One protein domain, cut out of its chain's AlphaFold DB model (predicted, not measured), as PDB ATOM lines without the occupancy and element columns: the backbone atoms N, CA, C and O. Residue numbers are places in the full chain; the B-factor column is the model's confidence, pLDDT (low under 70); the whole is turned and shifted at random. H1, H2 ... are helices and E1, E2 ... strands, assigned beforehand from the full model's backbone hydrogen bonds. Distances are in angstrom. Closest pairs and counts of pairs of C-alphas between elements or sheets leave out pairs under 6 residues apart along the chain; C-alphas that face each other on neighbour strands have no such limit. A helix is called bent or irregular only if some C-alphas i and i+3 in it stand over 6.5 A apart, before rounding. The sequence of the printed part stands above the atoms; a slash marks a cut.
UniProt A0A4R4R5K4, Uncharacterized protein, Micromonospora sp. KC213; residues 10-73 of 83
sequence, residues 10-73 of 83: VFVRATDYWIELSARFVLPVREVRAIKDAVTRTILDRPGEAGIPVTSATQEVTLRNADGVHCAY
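This is residues 10 to 73 of the 83 residues of an uncharacterized protein of Micromonospora sp. KC213 (UniProt A0A4R4R5K4). Two small strand hairpins lie far from each other in a strung-out model: E1 and E2 make one, E3 and E4 the other, and a long link after the helix H1 leads out to the second. After E2 the chain turns back into H1, which stands mostly free, with a gap between it and the first hairpin. The printed part has 64 residues with four named strands and one named helix, in the order E1, E2, H1, E3, E4; each sheet has two strands, E1 - E2 and E3 - E4, both antiparallel, and the class is mixed, helices and strands. The whole is extended, with a radius of gyration of the C-alphas of 18.8 A and spans of 61 by 24 by 20 A.

E1 is residues 10 to 14, 13.2 A long from first to last C-alpha, and begins at C-alpha 10 at (103.237, 102.419, 136.618). E2 is residues 19 to 24, 16.4 A long. H1 is residues 32 to 49, 25.8 A long, from C-alpha 32 at (120.850, 103.433, 139.134) to C-alpha 49 at (107.711, 87.562, 123.546). It is neither bent nor irregular, but only just: C-alphas 44 and 47 are 6.2 A apart. E3 is residues 61 to 65, 12.7 A long. E4 is residues 68 to 72, 12.4 A long, and ends at C-alpha 72 at (99.936, 106.716, 100.996).

E1 and E2 form a hairpin across a tight link of 4 residues, antiparallel with 159 degrees between their directions. The C-alphas of Val 10 and Ala 23 face each other at 4.4 A, and N 11 and O 22 are within hydrogen-bond range at 2.8 A, as are N 20 and O 13 at 2.8 A. A short link of 7 residues leads from E2 to H1, and H1 is apart from E1. In H1, 12 of 14 O i to N i+4 pairs are within hydrogen-bond range. E3 and E4 form the second hairpin, antiparallel at 152 degrees, with a tight link of 2 residues. In it N 65 and O 68 are 3.0 A apart and N 70 and O 63 are 3.0 A apart, both within hydrogen-bond range. E1 and E2 are apart from E3 and E4, and H1 is apart from E4.

The outline is a rod, and the two C-alphas farthest apart, those of Pro 28 and Asp 67, are 61.7 A from each other. The printed part has no cut. The link from H1 to E3, 11 residues, is long. Residues 28 to 34, 37 to 43 and 46 to 51 stand free. The mean pLDDT of the printed part is 82.5, and residues 67 to 73 are under 70.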
ATOM      1  N   VAL A  10     103.306 102.302 138.074       93.19
ATOM      2  CA  VAL A  10     103.237 102.419 136.618       93.19
ATOM      3  C   VAL A  10     101.990 103.210 136.258       93.19
ATOM      4  O   VAL A  10     100.884 102.870 136.671       93.19
ATOM      5  N   PHE A  11     102.183 104.278 135.499       93.88
ATOM      6  CA  PHE A  11     101.125 105.116 134.958       93.88
ATOM      7  C   PHE A  11     100.946 104.782 133.482       93.88
ATOM      8  O   PHE A  11     101.931 104.588 132.768       93.88
ATOM      9  N   VAL A  12      99.695 104.728 133.038       93.75
ATOM     10  CA  VAL A  12      99.332 104.407 131.658       93.75
ATOM     11  C   VAL A  12      98.652 105.618 131.039       93.75
ATOM     12  O   VAL A  12      97.742 106.189 131.638       93.75
ATOM     13  N   ARG A  13      99.077 105.994 129.833       93.38
ATOM     14  CA  ARG A  13      98.419 107.020 129.023       93.38
ATOM     15  C   ARG A  13      98.138 106.466 127.634       93.38
ATOM     16  O   ARG A  13      99.060 106.068 126.928       93.38
ATOM     17  N   ALA A  14      96.868 106.453 127.247       90.38
ATOM     18  CA  ALA A  14      96.476 106.136 125.881       90.38
ATOM     19  C   ALA A  14      96.704 107.354 124.973       90.38
ATOM     20  O   ALA A  14      96.432 108.491 125.366       90.38
ATOM     21  N   THR A  15      97.213 107.104 123.772       86.62
ATOM     22  CA  THR A  15      97.277 108.062 122.663       86.62
ATOM     23  C   THR A  15      96.604 107.439 121.443       86.62
ATOM     24  O   THR A  15      96.185 106.283 121.496       86.62
ATOM     25  N   ASP A  16      96.532 108.176 120.340       82.44
ATOM     26  CA  ASP A  16      95.840 107.725 119.129       82.44
ATOM     27  C   ASP A  16      96.522 106.518 118.462       82.44
ATOM     28  O   ASP A  16      95.858 105.711 117.816       82.44
ATOM     29  N   TYR A  17      97.840 106.365 118.643       81.31
ATOM     30  CA  TYR A  17      98.632 105.354 117.927       81.31
ATOM     31  C   TYR A  17      99.526 104.494 118.828       81.31
ATOM     32  O   TYR A  17     100.122 103.520 118.365       81.31
ATOM     33  N   TRP A  18      99.643 104.828 120.114       82.31
ATOM     34  CA  TRP A  18     100.408 104.038 121.078       82.31
ATOM     35  C   TRP A  18      99.918 104.212 122.511       82.31
ATOM     36  O   TRP A  18      99.260 105.191 122.864       82.31
ATOM     37  N   ILE A  19     100.289 103.267 123.369       87.69
ATOM     38  CA  ILE A  19     100.132 103.393 124.816       87.69
ATOM     39  C   ILE A  19     101.489 103.767 125.398       87.69
ATOM     40  O   ILE A  19     102.497 103.116 125.135       87.69
ATOM     41  N   GLU A  20     101.516 104.823 126.198       88.31
ATOM     42  CA  GLU A  20     102.694 105.227 126.950       88.31
ATOM     43  C   GLU A  20     102.635 104.636 128.364       88.31
ATOM     44  O   GLU A  20     101.628 104.769 129.067       88.31
ATOM     45  N   LEU A  21     103.733 104.002 128.781       89.81
ATOM     46  CA  LEU A  21     103.931 103.478 130.130       89.81
ATOM     47  C   LEU A  21     105.015 104.292 130.837       89.81
ATOM     48  O   LEU A  21     106.150 104.371 130.371       89.81
ATOM     49  N   SER A  22     104.679 104.866 131.989       91.56
ATOM     50  CA  SER A  22     105.598 105.644 132.822       91.56
ATOM     51  C   SER A  22     105.789 104.962 134.173       91.56
ATOM     52  O   SER A  22     104.875 104.959 134.995       91.56
ATOM     53  N   ALA A  23     106.975 104.409 134.436       91.19
ATOM     54  CA  ALA A  23     107.311 103.803 135.725       91.19
ATOM     55  C   ALA A  23     108.031 104.801 136.650       91.19
ATOM     56  O   ALA A  23     109.021 105.422 136.261       91.19
ATOM     57  N   ARG A  24     107.559 104.933 137.892       91.50
ATOM     58  CA  ARG A  24     108.193 105.714 138.964       91.50
ATOM     59  C   ARG A  24     108.570 104.791 140.111       91.50
ATOM     60  O   ARG A  24     107.714 104.083 140.625       91.50
ATOM     61  N   PHE A  25     109.840 104.802 140.494       89.94
ATOM     62  CA  PHE A  25     110.389 103.980 141.571       89.94
ATOM     63  C   PHE A  25     111.696 104.593 142.087       89.94
ATOM     64  O   PHE A  25     112.334 105.390 141.393       89.94
ATOM     65  N   VAL A  26     112.082 104.243 143.313       90.38
ATOM     66  CA  VAL A  26     113.304 104.733 143.966       90.38
ATOM     67  C   VAL A  26     114.407 103.686 143.834       90.38
ATOM     68  O   VAL A  26     114.153 102.498 143.997       90.38
ATOM     69  N   LEU A  27     115.635 104.127 143.551       91.19
ATOM     70  CA  LEU A  27     116.805 103.259 143.405       91.19
ATOM     71  C   LEU A  27     117.990 103.751 144.247       91.19
ATOM     72  O   LEU A  27     118.150 104.965 144.414       91.19
ATOM     73  N   PRO A  28     118.878 102.848 144.706       90.50
ATOM     74  CA  PRO A  28     120.162 103.232 145.282       90.50
ATOM     75  C   PRO A  28     121.011 103.982 144.250       90.50
ATOM     76  O   PRO A  28     121.222 103.494 143.140       90.50
ATOM     77  N   VAL A  29     121.556 105.146 144.622       92.44
ATOM     78  CA  VAL A  29     122.283 106.057 143.708       92.44
ATOM     79  C   VAL A  29     123.417 105.361 142.943       92.44
ATOM     80  O   VAL A  29     123.623 105.629 141.761       92.44
ATOM     81  N   ARG A  30     124.138 104.446 143.596       94.62
ATOM     82  CA  ARG A  30     125.291 103.747 143.001       94.62
ATOM     83  C   ARG A  30     124.898 102.674 141.986       94.62
ATOM     84  O   ARG A  30     125.719 102.302 141.157       94.62
ATOM     85  N   GLU A  31     123.653 102.213 142.023       93.62
ATOM     86  CA  GLU A  31     123.162 101.104 141.198       93.62
ATOM     87  C   GLU A  31     122.226 101.573 140.078       93.62
ATOM     88  O   GLU A  31     121.904 100.794 139.180       93.62
ATOM     89  N   VAL A  32     121.834 102.858 140.073       93.31
ATOM     90  CA  VAL A  32     120.850 103.433 139.134       93.31
ATOM     91  C   VAL A  32     121.122 103.033 137.689       93.31
ATOM     92  O   VAL A  32     120.196 102.653 136.978       93.31
ATOM     93  N   ARG A  33     122.376 103.113 137.229       93.31
ATOM     94  CA  ARG A  33     122.704 102.845 135.822       93.31
ATOM     95  C   ARG A  33     122.525 101.374 135.456       93.31
ATOM     96  O   ARG A  33     121.905 101.090 134.438       93.31
ATOM     97  N   ALA A  34     123.038 100.472 136.290       95.25
ATOM     98  CA  ALA A  34     122.944  99.034 136.064       95.25
ATOM     99  C   ALA A  34     121.485  98.565 136.117       95.25
ATOM    100  O   ALA A  34     121.028  97.852 135.229       95.25
ATOM    101  N   ILE A  35     120.728  99.044 137.107       94.06
ATOM    102  CA  ILE A  35     119.318  98.689 137.254       94.06
ATOM    103  C   ILE A  35     118.492  99.246 136.091       94.06
ATOM    104  O   ILE A  35     117.683  98.518 135.525       94.06
ATOM    105  N   LYS A  36     118.700 100.505 135.675       91.62
ATOM    106  CA  LYS A  36     117.974 101.069 134.523       91.62
ATOM    107  C   LYS A  36     118.270 100.325 133.220       91.62
ATOM    108  O   LYS A  36     117.340 100.152 132.438       91.62
ATOM    109  N   ASP A  37     119.505  99.878 132.987       93.31
ATOM    110  CA  ASP A  37     119.844  99.066 131.806       93.31
ATOM    111  C   ASP A  37     119.115  97.714 131.838       93.31
ATOM    112  O   ASP A  37     118.378  97.388 130.905       93.31
ATOM    113  N   ALA A  38     119.214  96.986 132.954       93.56
ATOM    114  CA  ALA A  38     118.556  95.692 133.127       93.56
ATOM    115  C   ALA A  38     117.026  95.787 132.992       93.56
ATOM    116  O   ALA A  38     116.402  94.974 132.304       93.56
ATOM    117  N   VAL A  39     116.416  96.807 133.606       91.44
ATOM    118  CA  VAL A  39     114.973  97.070 133.521       91.44
ATOM    119  C   VAL A  39     114.566  97.403 132.089       91.44
ATOM    120  O   VAL A  39     113.582  96.852 131.604       91.44
ATOM    121  N   THR A  40     115.323  98.256 131.392       89.00
ATOM    122  CA  THR A  40     115.010  98.638 130.006       89.00
ATOM    123  C   THR A  40     115.020  97.419 129.089       89.00
ATOM    124  O   THR A  40     114.049  97.205 128.374       89.00
ATOM    125  N   ARG A  41     116.060  96.576 129.156       88.75
ATOM    126  CA  ARG A  41     116.144  95.340 128.355       88.75
ATOM    127  C   ARG A  41     114.983  94.396 128.659       88.75
ATOM    128  O   ARG A  41     114.237  94.028 127.764       88.75
ATOM    129  N   THR A  42     114.731  94.137 129.944       89.00
ATOM    130  CA  THR A  42     113.631  93.263 130.384       89.00
ATOM    131  C   THR A  42     112.261  93.748 129.894       89.00
ATOM    132  O   THR A  42     111.423  92.942 129.493       89.00
ATOM    133  N   ILE A  43     112.010  95.062 129.941       88.25
ATOM    134  CA  ILE A  43     110.741  95.659 129.503       88.25
ATOM    135  C   ILE A  43     110.613  95.668 127.980       88.25
ATOM    136  O   ILE A  43     109.491  95.653 127.497       88.25
ATOM    137  N   LEU A  44     111.704  95.694 127.217       83.81
ATOM    138  CA  LEU A  44     111.641  95.621 125.754       83.81
ATOM    139  C   LEU A  44     111.491  94.177 125.255       83.81
ATOM    140  O   LEU A  44     110.777  93.949 124.280       83.81
ATOM    141  N   ASP A  45     112.098  93.210 125.944       86.69
ATOM    142  CA  ASP A  45     112.084  91.804 125.532       86.69
ATOM    143  C   ASP A  45     110.720  91.137 125.798       86.69
ATOM    144  O   ASP A  45     110.138  90.523 124.902       86.69
ATOM    145  N   ARG A  46     110.147  91.321 126.998       84.88
ATOM    146  CA  ARG A  46     108.901  90.640 127.415       84.88
ATOM    147  C   ARG A  46     107.668  90.952 126.550       84.88
ATOM    148  O   ARG A  46     106.930  90.025 126.226       84.88
ATOM    149  N   PRO A  47     107.384  92.210 126.162       81.56
ATOM    150  CA  PRO A  47     106.296  92.506 125.236       81.56
ATOM    151  C   PRO A  47     106.539  91.866 123.872       81.56
ATOM    152  O   PRO A  47     105.601  91.345 123.278       81.56
ATOM    153  N   GLY A  48     107.797  91.829 123.416       79.88
ATOM    154  CA  GLY A  48     108.183  91.141 122.187       79.88
ATOM    155  C   GLY A  48     107.832  89.651 122.214       79.88
ATOM    156  O   GLY A  48     107.253  89.149 121.252       79.88
ATOM    157  N   GLU A  49     108.106  88.963 123.325       85.12
ATOM    158  CA  GLU A  49     107.711  87.562 123.546       85.12
ATOM    159  C   GLU A  49     106.185  87.372 123.564       85.12
ATOM    160  O   GLU A  49     105.676  86.365 123.076       85.12
ATOM    161  N   ALA A  50     105.444  88.357 124.079       86.00
ATOM    162  CA  ALA A  50     103.982  88.357 124.123       86.00
ATOM    163  C   ALA A  50     103.309  88.827 122.813       86.00
ATOM    164  O   ALA A  50     102.084  88.925 122.760       86.00
ATOM    165  N   GLY A  51     104.080  89.140 121.763       84.06
ATOM    166  CA  GLY A  51     103.554  89.633 120.484       84.06
ATOM    167  C   GLY A  51     103.097  91.098 120.500       84.06
ATOM    168  O   GLY A  51     102.374  91.522 119.603       84.06
ATOM    169  N   ILE A  52     103.511  91.877 121.500       83.50
ATOM    170  CA  ILE A  52     103.230  93.310 121.636       83.50
ATOM    171  C   ILE A  52     104.442  94.085 121.092       83.50
ATOM    172  O   ILE A  52     105.481  94.149 121.758       83.50
ATOM    173  N   PRO A  53     104.359  94.673 119.885       74.00
ATOM    174  CA  PRO A  53     105.489  95.371 119.296       74.00
ATOM    175  C   PRO A  53     105.732  96.720 119.976       74.00
ATOM    176  O   PRO A  53     104.801  97.443 120.335       74.00
ATOM    177  N   VAL A  54     107.005  97.101 120.082       77.44
ATOM    178  CA  VAL A  54     107.381  98.480 120.402       77.44
ATOM    179  C   VAL A  54     107.129  99.329 119.163       77.44
ATOM    180  O   VAL A  54     107.701  99.077 118.101       77.44
ATOM    181  N   THR A  55     106.260 100.323 119.298       72.12
ATOM    182  CA  THR A  55     105.906 101.229 118.206       72.12
ATOM    183  C   THR A  55     106.772 102.487 118.225       72.12
ATOM    184  O   THR A  55     107.256 102.921 119.273       72.12
ATOM    185  N   SER A  56     106.997 103.065 117.050       70.69
ATOM    186  CA  SER A  56     107.619 104.378 116.894       70.69
ATOM    187  C   SER A  56     106.549 105.453 116.734       70.69
ATOM    188  O   SER A  56     105.385 105.147 116.492       70.69
ATOM    189  N   ALA A  57     106.951 106.725 116.796       71.06
ATOM    190  CA  ALA A  57     106.063 107.822 116.430       71.06
ATOM    191  C   ALA A  57     105.449 107.571 115.040       71.06
ATOM    192  O   ALA A  57     106.171 107.332 114.068       71.06
ATOM    193  N   THR A  58     104.121 107.603 114.971       74.62
ATOM    194  CA  THR A  58     103.365 107.427 113.731       74.62
ATOM    195  C   THR A  58     103.332 108.747 112.970       74.62
ATOM    196  O   THR A  58     103.031 109.794 113.542       74.62
ATOM    197  N   GLN A  59     103.666 108.701 111.680       71.00
ATOM    198  CA  GLN A  59     103.609 109.852 110.783       71.00
ATOM    199  C   GLN A  59     102.682 109.532 109.616       71.00
ATOM    200  O   GLN A  59     102.884 108.541 108.916       71.00
ATOM    201  N   GLU A  60     101.689 110.387 109.395       74.06
ATOM    202  CA  GLU A  60     100.878 110.362 108.184       74.06
ATOM    203  C   GLU A  60     101.564 111.219 107.114       74.06
ATOM    204  O   GLU A  60     101.925 112.371 107.361       74.06
ATOM    205  N   VAL A  61     101.790 110.646 105.929       78.62
ATOM    206  CA  VAL A  61     102.463 111.330 104.821       78.62
ATOM    207  C   VAL A  61     101.517 111.407 103.630       78.62
ATOM    208  O   VAL A  61     101.279 110.419 102.937       78.62
ATOM    209  N   THR A  62     101.015 112.608 103.358       78.88
ATOM    210  CA  THR A  62     100.210 112.887 102.164       78.88
ATOM    211  C   THR A  62     101.125 113.283 101.013       78.88
ATOM    212  O   THR A  62     101.778 114.327 101.061       78.88
ATOM    213  N   LEU A  63     101.168 112.465  99.961       77.75
ATOM    214  CA  LEU A  63     101.924 112.772  98.751       77.75
ATOM    215  C   LEU A  63     101.014 113.512  97.767       77.75
ATOM    216  O   LEU A  63      99.940 113.034  97.398       77.75
ATOM    217  N   ARG A  64     101.445 114.695  97.325       75.31
ATOM    218  CA  ARG A  64     100.772 115.441  96.261       75.31
ATOM    219  C   ARG A  64     101.625 115.386  95.001       75.31
ATOM    220  O   ARG A  64     102.699 115.979  94.972       75.31
ATOM    221  N   ASN A  65     101.114 114.716  93.975       75.88
ATOM    222  CA  ASN A  65     101.716 114.697  92.647       75.88
ATOM    223  C   ASN A  65     100.985 115.692  91.731       75.88
ATOM    224  O   ASN A  65      99.907 116.188  92.073       75.88
ATOM    225  N   ALA A  66     101.573 115.995  90.568       71.38
ATOM    226  CA  ALA A  66     100.976 116.886  89.566       71.38
ATOM    227  C   ALA A  66      99.588 116.406  89.091       71.38
ATOM    228  O   ALA A  66      98.754 117.221  88.703       71.38
ATOM    229  N   ASP A  67      99.326 115.104  89.226       69.62
ATOM    230  CA  ASP A  67      98.131 114.426  88.723       69.62
ATOM    231  C   ASP A  67      97.027 114.272  89.795       69.62
ATOM    232  O   ASP A  67      95.943 113.773  89.505       69.62
ATOM    233  N   GLY A  68      97.281 114.703  91.042       59.69
ATOM    234  CA  GLY A  68      96.336 114.594  92.161       59.69
ATOM    235  C   GLY A  68      96.986 114.302  93.520       59.69
ATOM    236  O   GLY A  68      98.189 114.053  93.634       59.69
ATOM    237  N   VAL A  69      96.179 114.358  94.586       58.31
ATOM    238  CA  VAL A  69      96.590 113.966  95.947       58.31
ATOM    239  C   VAL A  69      96.392 112.460  96.112       58.31
ATOM    240  O   VAL A  69      95.274 111.973  95.970       58.31
ATOM    241  N   HIS A  70      97.458 111.735  96.460       58.53
ATOM    242  CA  HIS A  70      97.397 110.324  96.836       58.53
ATOM    243  C   HIS A  70      97.757 110.183  98.319       58.53
ATOM    244  O   HIS A  70      98.863 110.528  98.741       58.53
ATOM    245  N   CYS A  71      96.828 109.667  99.126       49.34
ATOM    246  CA  CYS A  71      97.136 109.284 100.501       49.34
ATOM    247  C   CYS A  71      97.875 107.940 100.475       49.34
ATOM    248  O   CYS A  71      97.310 106.928 100.058       49.34
ATOM    249  N   ALA A  72      99.148 107.933 100.867       55.69
ATOM    250  CA  ALA A  72      99.936 106.716 100.996       55.69
ATOM    251  C   ALA A  72     100.060 106.377 102.487       55.69
ATOM    252  O   ALA A  72     100.886 106.949 103.197       55.69
ATOM    253  N   TYR A  73      99.242 105.439 102.969       47.75
ATOM    254  CA  TYR A  73      99.413 104.867 104.303       47.75
ATOM    255  C   TYR A  73     100.679 104.005 104.305       47.75
ATOM    256  O   TYR A  73     100.708 102.918 103.727       47.75
TER     257      TYR A  73